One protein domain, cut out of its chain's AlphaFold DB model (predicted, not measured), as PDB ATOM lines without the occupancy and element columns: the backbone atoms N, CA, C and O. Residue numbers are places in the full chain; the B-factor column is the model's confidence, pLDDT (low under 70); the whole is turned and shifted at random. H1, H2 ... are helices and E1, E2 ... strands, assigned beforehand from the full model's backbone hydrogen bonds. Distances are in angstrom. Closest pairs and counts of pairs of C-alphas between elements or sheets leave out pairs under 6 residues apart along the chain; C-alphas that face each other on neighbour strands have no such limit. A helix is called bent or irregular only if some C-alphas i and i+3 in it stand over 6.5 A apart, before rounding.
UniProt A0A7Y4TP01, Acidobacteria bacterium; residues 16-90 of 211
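Overview. This is residues 16 to 90 of the 211 residues of a protein of Acidobacteria bacterium (UniProt A0A7Y4TP01). Three helices, H1, H2 and H3, lie side by side in an up-and-down bundle, and a small strand hairpin, E1 and E2, extends past one end, where residues 18 to 23 stick out. The printed part has 75 residues with two named strands, antiparallel, then three named helices: mostly helix. It is a rod spanning 46 by 21 by 16 A, only just loose, close to compact, with a radius of gyration of the C-alphas of 14.0 A.

Arrangement. E1, residues 16 to 19, and E2, residues 22 to 26, form an antiparallel hairpin; N 17 and O 24 are within hydrogen-bond range, 3.0 A. H1, residues 29 to 47, touches H2, residues 52 to 64, opposite ways at a shallow tilt of 8 degrees; the closest C-alphas, of Val 43 and Tyr 54, are 5.9 A apart. H2 is irregular: C-alphas 59 and 62 are 7.1 A apart. H3, residues 69 to 88, touches H2, opposite ways at a shallow tilt of 18 degrees; the closest C-alphas, of Val 64 and Ala 72, are 5.1 A apart. H1 and H3 are close but not clearly touching, C-alphas of Val 43 and Ala 83 closest at 7.9 A. Every O i to N i+4 pair is within hydrogen-bond range in H1 and H3, 7 of 9 in H2.

Along the chain. E1 begins at C-alpha 16 (-10.531, -47.911, 23.413). H1 measures 26.5 A, H2 18.3 A and H3 28.4 A, ending at C-alpha 88 (25.502, -53.685, 13.937).

Size, cuts and confidence. The C-alphas farthest apart, of Gly 20 and Gly 90, are 46.8 A apart. The printed part has no cut, and its four links are tight. Confidence is under 70 at residues 16 to 27, 67 to 68 and 90.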
ATOM      1  N   TRP A  16     -10.266 -48.246  24.811       41.62
ATOM      2  CA  TRP A  16     -10.531 -47.911  23.413       41.62
ATOM      3  C   TRP A  16     -11.528 -46.766  23.351       41.62
ATOM      4  O   TRP A  16     -12.589 -46.832  23.974       41.62
ATOM      5  N   ILE A  17     -11.221 -45.743  22.556       45.78
ATOM      6  CA  ILE A  17     -12.159 -44.666  22.244       45.78
ATOM      7  C   ILE A  17     -12.467 -44.738  20.747       45.78
ATOM      8  O   ILE A  17     -11.569 -44.742  19.902       45.78
ATOM      9  N   VAL A  18     -13.755 -44.827  20.410       42.03
ATOM     10  CA  VAL A  18     -14.233 -44.776  19.024       42.03
ATOM     11  C   VAL A  18     -14.686 -43.350  18.732       42.03
ATOM     12  O   VAL A  18     -15.715 -42.909  19.238       42.03
ATOM     13  N   ILE A  19     -13.923 -42.639  17.902       44.72
ATOM     14  CA  ILE A  19     -14.279 -41.316  17.373       44.72
ATOM     15  C   ILE A  19     -14.261 -41.432  15.846       44.72
ATOM     16  O   ILE A  19     -13.242 -41.795  15.264       44.72
ATOM     17  N   GLY A  20     -15.398 -41.179  15.188       45.44
ATOM     18  CA  GLY A  20     -15.479 -41.170  13.719       45.44
ATOM     19  C   GLY A  20     -15.233 -42.522  13.031       45.44
ATOM     20  O   GLY A  20     -14.742 -42.550  11.909       45.44
ATOM     21  N   GLY A  21     -15.527 -43.651  13.688       41.62
ATOM     22  CA  GLY A  21     -15.439 -44.988  13.080       41.62
ATOM     23  C   GLY A  21     -14.046 -45.636  13.077       41.62
ATOM     24  O   GLY A  21     -13.940 -46.822  12.777       41.62
ATOM     25  N   LYS A  22     -12.987 -44.923  13.486       46.50
ATOM     26  CA  LYS A  22     -11.654 -45.511  13.711       46.50
ATOM     27  C   LYS A  22     -11.497 -45.904  15.184       46.50
ATOM     28  O   LYS A  22     -11.763 -45.096  16.075       46.50
ATOM     29  N   ARG A  23     -11.068 -47.145  15.454       43.94
ATOM     30  CA  ARG A  23     -10.674 -47.572  16.808       43.94
ATOM     31  C   ARG A  23      -9.353 -46.886  17.144       43.94
ATOM     32  O   ARG A  23      -8.358 -47.160  16.482       43.94
ATOM     33  N   ARG A  24      -9.336 -46.010  18.149       53.06
ATOM     34  CA  ARG A  24      -8.088 -45.538  18.756       53.06
ATOM     35  C   ARG A  24      -7.897 -46.271  20.079       53.06
ATOM     36  O   ARG A  24      -8.726 -46.160  20.981       53.06
ATOM     37  N   THR A  25      -6.834 -47.059  20.158       53.50
ATOM     38  CA  THR A  25      -6.268 -47.581  21.403       53.50
ATOM     39  C   THR A  25      -5.696 -46.399  22.173       53.50
ATOM     40  O   THR A  25      -4.801 -45.735  21.659       53.50
ATOM     41  N   SER A  26      -6.183 -46.105  23.377       56.66
ATOM     42  CA  SER A  26      -5.396 -45.289  24.301       56.66
ATOM     43  C   SER A  26      -4.436 -46.235  25.013       56.66
ATOM     44  O   SER A  26      -4.859 -47.026  25.859       56.66
ATOM     45  N   ALA A  27      -3.166 -46.209  24.610       61.97
ATOM     46  CA  ALA A  27      -2.102 -46.826  25.388       61.97
ATOM     47  C   ALA A  27      -1.981 -46.103  26.738       61.97
ATOM     48  O   ALA A  27      -2.264 -44.905  26.818       61.97
ATOM     49  N   ASP A  28      -1.575 -46.825  27.781       72.56
ATOM     50  CA  ASP A  28      -1.305 -46.241  29.095       72.56
ATOM     51  C   ASP A  28      -0.201 -45.169  28.965       72.56
ATOM     52  O   ASP A  28       0.930 -45.501  28.582       72.56
ATOM     53  N   PRO A  29      -0.495 -43.887  29.260       72.38
ATOM     54  CA  PRO A  29       0.484 -42.809  29.166       72.38
ATOM     55  C   PRO A  29       1.720 -43.030  30.048       72.38
ATOM     56  O   PRO A  29       2.817 -42.606  29.674       72.38
ATOM     57  N   ALA A  30       1.567 -43.714  31.188       73.75
ATOM     58  CA  ALA A  30       2.675 -44.033  32.081       73.75
ATOM     59  C   ALA A  30       3.624 -45.053  31.436       73.75
ATOM     60  O   ALA A  30       4.834 -44.827  31.403       73.75
ATOM     61  N   LEU A  31       3.081 -46.119  30.836       76.88
ATOM     62  CA  LEU A  31       3.878 -47.112  30.104       76.88
ATOM     63  C   LEU A  31       4.551 -46.505  28.868       76.88
ATOM     64  O   LEU A  31       5.718 -46.790  28.604       76.88
ATOM     65  N   GLY A  32       3.855 -45.632  28.135       77.94
ATOM     66  CA  GLY A  32       4.435 -44.911  26.998       77.94
ATOM     67  C   GLY A  32       5.604 -44.009  27.408       77.94
ATOM     68  O   GLY A  32       6.632 -43.987  26.732       77.94
ATOM     69  N   SER A  33       5.477 -43.318  28.546       81.00
ATOM     70  CA  SER A  33       6.546 -42.480  29.117       81.00
ATOM     71  C   SER A  33       7.733 -43.321  29.558       81.00
ATOM     72  O   SER A  33       8.869 -43.020  29.199       81.00
ATOM     73  N   GLN A  34       7.480 -44.417  30.275       84.56
ATOM     74  CA  GLN A  34       8.526 -45.340  30.704       84.56
ATOM     75  C   GLN A  34       9.297 -45.920  29.511       84.56
ATOM     76  O   GLN A  34      10.529 -45.960  29.533       84.56
ATOM     77  N   TRP A  35       8.588 -46.355  28.466       87.88
ATOM     78  CA  TRP A  35       9.197 -46.891  27.252       87.88
ATOM     79  C   TRP A  35      10.097 -45.857  26.575       87.88
ATOM     80  O   TRP A  35      11.268 -46.129  26.324       87.88
ATOM     81  N   LEU A  36       9.588 -44.646  26.352       87.12
ATOM     82  CA  LEU A  36      10.348 -43.616  25.660       87.12
ATOM     83  C   LEU A  36      11.577 -43.147  26.457       87.12
ATOM     84  O   LEU A  36      12.648 -42.966  25.880       87.12
ATOM     85  N   ILE A  37      11.453 -42.994  27.780       90.38
ATOM     86  CA  ILE A  37      12.592 -42.674  28.655       90.38
ATOM     87  C   ILE A  37      13.639 -43.792  28.613       90.38
ATOM     88  O   ILE A  37      14.841 -43.515  28.609       90.38
ATOM     89  N   SER A  38      13.201 -45.050  28.524       92.25
ATOM     90  CA  SER A  38      14.108 -46.190  28.362       92.25
ATOM     91  C   SER A  38      14.867 -46.120  27.034       92.25
ATOM     92  O   SER A  38      16.078 -46.328  27.023       92.25
ATOM     93  N   CYS A  39      14.197 -45.761  25.934       93.06
ATOM     94  CA  CYS A  39      14.835 -45.544  24.633       93.06
ATOM     95  C   CYS A  39      15.859 -44.399  24.671       93.06
ATOM     96  O   CYS A  39      16.983 -44.578  24.206       93.06
ATOM     97  N   LEU A  40      15.506 -43.255  25.268       92.19
ATOM     98  CA  LEU A  40      16.415 -42.113  25.436       92.19
ATOM     99  C   LEU A  40      17.657 -42.484  26.250       92.19
ATOM    100  O   LEU A  40      18.775 -42.205  25.832       92.19
ATOM    101  N   THR A  41      17.465 -43.162  27.382       92.25
ATOM    102  CA  THR A  41      18.570 -43.584  28.256       92.25
ATOM    103  C   THR A  41      19.469 -44.611  27.571       92.25
ATOM    104  O   THR A  41      20.685 -44.592  27.749       92.25
ATOM    105  N   PHE A  42      18.885 -45.524  26.794       92.06
ATOM    106  CA  PHE A  42      19.641 -46.493  26.008       92.06
ATOM    107  C   PHE A  42      20.529 -45.793  24.977       92.06
ATOM    108  O   PHE A  42      21.736 -46.022  24.960       92.06
ATOM    109  N   VAL A  43      19.947 -44.906  24.168       91.62
ATOM    110  CA  VAL A  43      20.688 -44.178  23.136       91.62
ATOM    111  C   VAL A  43      21.766 -43.287  23.747       91.62
ATOM    112  O   VAL A  43      22.889 -43.293  23.263       91.62
ATOM    113  N   GLU A  44      21.476 -42.603  24.855       90.69
ATOM    114  CA  GLU A  44      22.465 -41.806  25.589       90.69
ATOM    115  C   GLU A  44      23.684 -42.630  26.005       90.69
ATOM    116  O   GLU A  44      24.819 -42.195  25.843       90.69
ATOM    117  N   ARG A  45      23.456 -43.828  26.551       85.12
ATOM    118  CA  ARG A  45      24.534 -44.687  27.054       85.12
ATOM    119  C   ARG A  45      25.364 -45.309  25.944       85.12
ATOM    120  O   ARG A  45      26.549 -45.544  26.149       85.12
ATOM    121  N   VAL A  46      24.730 -45.637  24.823       84.94
ATOM    122  CA  VAL A  46      25.391 -46.336  23.719       84.94
ATOM    123  C   VAL A  46      26.055 -45.346  22.765       84.94
ATOM    124  O   VAL A  46      27.203 -45.555  22.404       84.94
ATOM    125  N   PHE A  47      25.371 -44.262  22.398       85.69
ATOM    126  CA  PHE A  47      25.802 -43.322  21.356       85.69
ATOM    127  C   PHE A  47      26.178 -41.930  21.887       85.69
ATOM    128  O   PHE A  47      26.724 -41.128  21.136       85.69
ATOM    129  N   GLY A  48      25.910 -41.626  23.159       86.00
ATOM    130  CA  GLY A  48      26.166 -40.312  23.751       86.00
ATOM    131  C   GLY A  48      25.013 -39.318  23.577       86.00
ATOM    132  O   GLY A  48      24.110 -39.499  22.752       86.00
ATOM    133  N   LYS A  49      25.046 -38.244  24.382       88.94
ATOM    134  CA  LYS A  49      24.042 -37.161  24.364       88.94
ATOM    135  C   LYS A  49      24.080 -36.315  23.097       88.94
ATOM    136  O   LYS A  49      23.048 -35.778  22.724       88.94
ATOM    137  N   ASP A  50      25.237 -36.235  22.451       85.19
ATOM    138  CA  ASP A  50      25.445 -35.414  21.254       85.19
ATOM    139  C   ASP A  50      25.137 -36.190  19.957       85.19
ATOM    140  O   ASP A  50      25.435 -35.732  18.856       85.19
ATOM    141  N   SER A  51      24.571 -37.399  20.070       88.94
ATOM    142  CA  SER A  51      24.224 -38.219  18.910       88.94
ATOM    143  C   SER A  51      22.936 -37.750  18.239       88.94
ATOM    144  O   SER A  51      21.954 -37.404  18.900       88.94
ATOM    145  N   ILE A  52      22.895 -37.865  16.908       91.56
ATOM    146  CA  ILE A  52      21.697 -37.567  16.110       91.56
ATOM    147  C   ILE A  52      20.473 -38.365  16.584       91.56
ATOM    148  O   ILE A  52      19.355 -37.854  16.593       91.56
ATOM    149  N   TYR A  53      20.672 -39.604  17.049       93.31
ATOM    150  CA  TYR A  53      19.583 -40.427  17.574       93.31
ATOM    151  C   TYR A  53      19.029 -39.870  18.890       93.31
ATOM    152  O   TYR A  53      17.816 -39.917  19.106       93.31
ATOM    153  N   TYR A  54      19.892 -39.363  19.780       93.62
ATOM    154  CA  TYR A  54      19.461 -38.788  21.053       93.62
ATOM    155  C   TYR A  54      18.647 -37.516  20.820       93.62
ATOM    156  O   TYR A  54      17.553 -37.376  21.375       93.62
ATOM    157  N   ASP A  55      19.135 -36.638  19.943       94.12
ATOM    158  CA  ASP A  55      18.460 -35.390  19.591       94.12
ATOM    159  C   ASP A  55      17.091 -35.634  18.943       94.12
ATOM    160  O   ASP A  55      16.089 -35.038  19.360       94.12
ATOM    161  N   GLU A  56      17.003 -36.575  17.996       93.81
ATOM    162  CA  GLU A  56      15.736 -36.938  17.353       93.81
ATOM    163  C   GLU A  56      14.734 -37.552  18.345       93.81
ATOM    164  O   GLU A  56      13.572 -37.132  18.402       93.81
ATOM    165  N   LEU A  57      15.160 -38.495  19.198       93.12
ATOM    166  CA  LEU A  57      14.279 -39.069  20.225       93.12
ATOM    167  C   LEU A  57      13.790 -38.011  21.220       93.12
ATOM    168  O   LEU A  57      12.612 -38.008  21.599       93.12
ATOM    169  N   LYS A  58      14.663 -37.084  21.622       92.62
ATOM    170  CA  LYS A  58      14.324 -35.995  22.541       92.62
ATOM    171  C   LYS A  58      13.312 -35.037  21.912       92.62
ATOM    172  O   LYS A  58      12.351 -34.643  22.576       92.62
ATOM    173  N   GLY A  59      13.462 -34.723  20.625       89.94
ATOM    174  CA  GLY A  59      12.508 -33.911  19.860       89.94
ATOM    175  C   GLY A  59      11.144 -34.583  19.645       89.94
ATOM    176  O   GLY A  59      10.120 -33.900  19.515       89.94
ATOM    177  N   LEU A  60      11.099 -35.919  19.637       87.69
ATOM    178  CA  LEU A  60       9.865 -36.703  19.532       87.69
ATOM    179  C   LEU A  60       9.136 -36.860  20.873       87.69
ATOM    180  O   LEU A  60       7.920 -37.060  20.872       87.69
ATOM    181  N   HIS A  61       9.822 -36.690  22.007       81.44
ATOM    182  CA  HIS A  61       9.250 -36.889  23.340       81.44
ATOM    183  C   HIS A  61       7.933 -36.158  23.627       81.44
ATOM    184  O   HIS A  61       6.957 -36.819  23.993       81.44
ATOM    185  N   PRO A  62       7.814 -34.836  23.412       79.31
ATOM    186  CA  PRO A  62       6.543 -34.148  23.640       79.31
ATOM    187  C   PRO A  62       5.441 -34.572  22.650       79.31
ATOM    188  O   PRO A  62       4.259 -34.374  22.924       79.31
ATOM    189  N   LYS A  63       5.800 -35.164  21.501       78.19
ATOM    190  CA  LYS A  63       4.866 -35.507  20.415       78.19
ATOM    191  C   LYS A  63       4.212 -36.875  20.609       78.19
ATOM    192  O   LYS A  63       3.094 -37.070  20.135       78.19
ATOM    193  N   VAL A  64       4.853 -37.792  21.338       71.62
ATOM    194  CA  VAL A  64       4.326 -39.142  21.627       71.62
ATOM    195  C   VAL A  64       3.011 -39.099  22.414       71.62
ATOM    196  O   VAL A  64       2.135 -39.930  22.188       71.62
ATOM    197  N   PHE A  65       2.817 -38.086  23.261       74.69
ATOM    198  CA  PHE A  65       1.597 -37.910  24.065       74.69
ATOM    199  C   PHE A  65       0.592 -36.929  23.447       74.69
ATOM    200  O   PHE A  65      -0.379 -36.538  24.092       74.69
ATOM    201  N   SER A  66       0.817 -36.522  22.193       75.50
ATOM    202  CA  SER A  66      -0.066 -35.616  21.457       75.50
ATOM    203  C   SER A  66      -1.147 -36.369  20.665       75.50
ATOM    204  O   SER A  66      -1.169 -37.598  20.587       75.50
ATOM    205  N   THR A  67      -2.036 -35.627  20.002       68.31
ATOM    206  CA  THR A  67      -3.038 -36.172  19.065       68.31
ATOM    207  C   THR A  67      -2.432 -36.951  17.889       68.31
ATOM    208  O   THR A  67      -3.148 -37.747  17.270       68.31
ATOM    209  N   GLU A  68      -1.136 -36.754  17.622       66.75
ATOM    210  CA  GLU A  68      -0.318 -37.426  16.603       66.75
ATOM    211  C   GLU A  68       0.589 -38.529  17.182       66.75
ATOM    212  O   GLU A  68       1.489 -39.016  16.498       66.75
ATOM    213  N   GLY A  69       0.350 -38.962  18.427       70.31
ATOM    214  CA  GLY A  69       1.222 -39.889  19.154       70.31
ATOM    215  C   GLY A  69       1.600 -41.166  18.394       70.31
ATOM    216  O   GLY A  69       2.742 -41.606  18.476       70.31
ATOM    217  N   TRP A  70       0.695 -41.717  17.576       73.25
ATOM    218  CA  TRP A  70       0.986 -42.892  16.739       73.25
ATOM    219  C   TRP A  70       2.118 -42.643  15.729       73.25
ATOM    220  O   TRP A  70       3.039 -43.446  15.619       73.25
ATOM    221  N   VAL A  71       2.086 -41.501  15.038       78.56
ATOM    222  CA  VAL A  71       3.114 -41.121  14.056       78.56
ATOM    223  C   VAL A  71       4.448 -40.864  14.759       78.56
ATOM    224  O   VAL A  71       5.508 -41.208  14.241       78.56
ATOM    225  N   ALA A  72       4.413 -40.282  15.960       82.12
ATOM    226  CA  ALA A  72       5.613 -40.086  16.765       82.12
ATOM    227  C   ALA A  72       6.237 -41.425  17.201       82.12
ATOM    228  O   ALA A  72       7.453 -41.570  17.122       82.12
ATOM    229  N   VAL A  73       5.429 -42.420  17.586       84.00
ATOM    230  CA  VAL A  73       5.906 -43.775  17.924       84.00
ATOM    231  C   VAL A  73       6.557 -44.460  16.717       84.00
ATOM    232  O   VAL A  73       7.637 -45.030  16.857       84.00
ATOM    233  N   GLU A  74       5.962 -44.367  15.525       86.06
ATOM    234  CA  GLU A  74       6.566 -44.907  14.294       86.06
ATOM    235  C   GLU A  74       7.925 -44.259  13.990       86.06
ATOM    236  O   GLU A  74       8.875 -44.953  13.625       86.06
ATOM    237  N   LYS A  75       8.052 -42.943  14.211       88.44
ATOM    238  CA  LYS A  75       9.328 -42.227  14.067       88.44
ATOM    239  C   LYS A  75      10.361 -42.659  15.104       88.44
ATOM    240  O   LYS A  75      11.505 -42.890  14.731       88.44
ATOM    241  N   VAL A  76       9.962 -42.842  16.366       90.75
ATOM    242  CA  VAL A  76      10.842 -43.388  17.418       90.75
ATOM    243  C   VAL A  76      11.379 -44.759  17.001       90.75
ATOM    244  O   VAL A  76      12.579 -45.000  17.092       90.75
ATOM    245  N   ILE A  77      10.523 -45.642  16.472       92.44
ATOM    246  CA  ILE A  77      10.947 -46.951  15.953       92.44
ATOM    247  C   ILE A  77      11.933 -46.793  14.787       92.44
ATOM    248  O   ILE A  77      12.908 -47.535  14.720       92.44
ATOM    249  N   GLY A  78      11.699 -45.842  13.878       93.81
ATOM    250  CA  GLY A  78      12.617 -45.539  12.776       93.81
ATOM    251  C   GLY A  78      14.012 -45.131  13.259       93.81
ATOM    252  O   GLY A  78      15.001 -45.694  12.796       93.81
ATOM    253  N   VAL A  79      14.090 -44.230  14.243       94.50
ATOM    254  CA  VAL A  79      15.360 -43.803  14.856       94.50
ATOM    255  C   VAL A  79      16.070 -44.978  15.533       94.50
ATOM    256  O   VAL A  79      17.268 -45.159  15.346       94.50
ATOM    257  N   LEU A  80      15.339 -45.822  16.270       93.81
ATOM    258  CA  LEU A  80      15.919 -47.005  16.918       93.81
ATOM    259  C   LEU A  80      16.430 -48.045  15.912       93.81
ATOM    260  O   LEU A  80      17.421 -48.712  16.190       93.81
ATOM    261  N   LYS A  81      15.772 -48.190  14.755       93.88
ATOM    262  CA  LYS A  81      16.252 -49.057  13.669       93.88
ATOM    263  C   LYS A  81      17.543 -48.526  13.063       93.88
ATOM    264  O   LYS A  81      18.475 -49.302  12.937       93.88
ATOM    265  N   ALA A  82      17.620 -47.226  12.778       91.12
ATOM    266  CA  ALA A  82      18.852 -46.608  12.293       91.12
ATOM    267  C   ALA A  82      19.998 -46.789  13.301       91.12
ATOM    268  O   ALA A  82      21.045 -47.315  12.953       91.12
ATOM    269  N   ALA A  83      19.753 -46.484  14.582       90.44
ATOM    270  CA  ALA A  83      20.734 -46.697  15.644       90.44
ATOM    271  C   ALA A  83      21.182 -48.168  15.742       90.44
ATOM    272  O   ALA A  83      22.365 -48.450  15.905       90.44
ATOM    273  N   LYS A  84      20.251 -49.125  15.627       90.19
ATOM    274  CA  LYS A  84      20.572 -50.558  15.606       90.19
ATOM    275  C   LYS A  84      21.424 -50.929  14.393       90.19
ATOM    276  O   LYS A  84      22.393 -51.661  14.557       90.19
ATOM    277  N   ASP A  85      21.066 -50.451  13.209       88.50
ATOM    278  CA  ASP A  85      21.805 -50.750  11.986       88.50
ATOM    279  C   ASP A  85      23.224 -50.172  12.077       88.50
ATOM    280  O   ASP A  85      24.185 -50.876  11.788       88.50
ATOM    281  N   ASP A  86      23.394 -48.949  12.577       84.81
ATOM    282  CA  ASP A  86      24.718 -48.340  12.751       84.81
ATOM    283  C   ASP A  86      25.539 -49.031  13.856       84.81
ATOM    284  O   ASP A  86      26.755 -49.201  13.728       84.81
ATOM    285  N   TYR A  87      24.882 -49.521  14.914       83.12
ATOM    286  CA  TYR A  87      25.508 -50.388  15.918       83.12
ATOM    287  C   TYR A  87      26.033 -51.684  15.289       83.12
ATOM    288  O   TYR A  87      27.190 -52.052  15.491       83.12
ATOM    289  N   GLU A  88      25.183 -52.387  14.538       78.94
ATOM    290  CA  GLU A  88      25.502 -53.685  13.937       78.94
ATOM    291  C   GLU A  88      26.530 -53.570  12.809       78.94
ATOM    292  O   GLU A  88      27.347 -54.473  12.636       78.94
ATOM    293  N   ASN A  89      26.537 -52.448  12.087       76.19
ATOM    294  CA  ASN A  89      27.472 -52.178  10.997       76.19
ATOM    295  C   ASN A  89      28.775 -51.493  11.451       76.19
ATOM    296  O   ASN A  89      29.628 -51.199  10.619       76.19
ATOM    297  N   GLY A  90      28.980 -51.301  12.761       67.31
ATOM    298  CA  GLY A  90      30.296 -50.989  13.320       67.31
ATOM    299  C   GLY A  90      30.602 -49.512  13.567       67.31
ATOM    300  O   GLY A  90      31.749 -49.206  13.882       67.31
TER     301      GLY A  90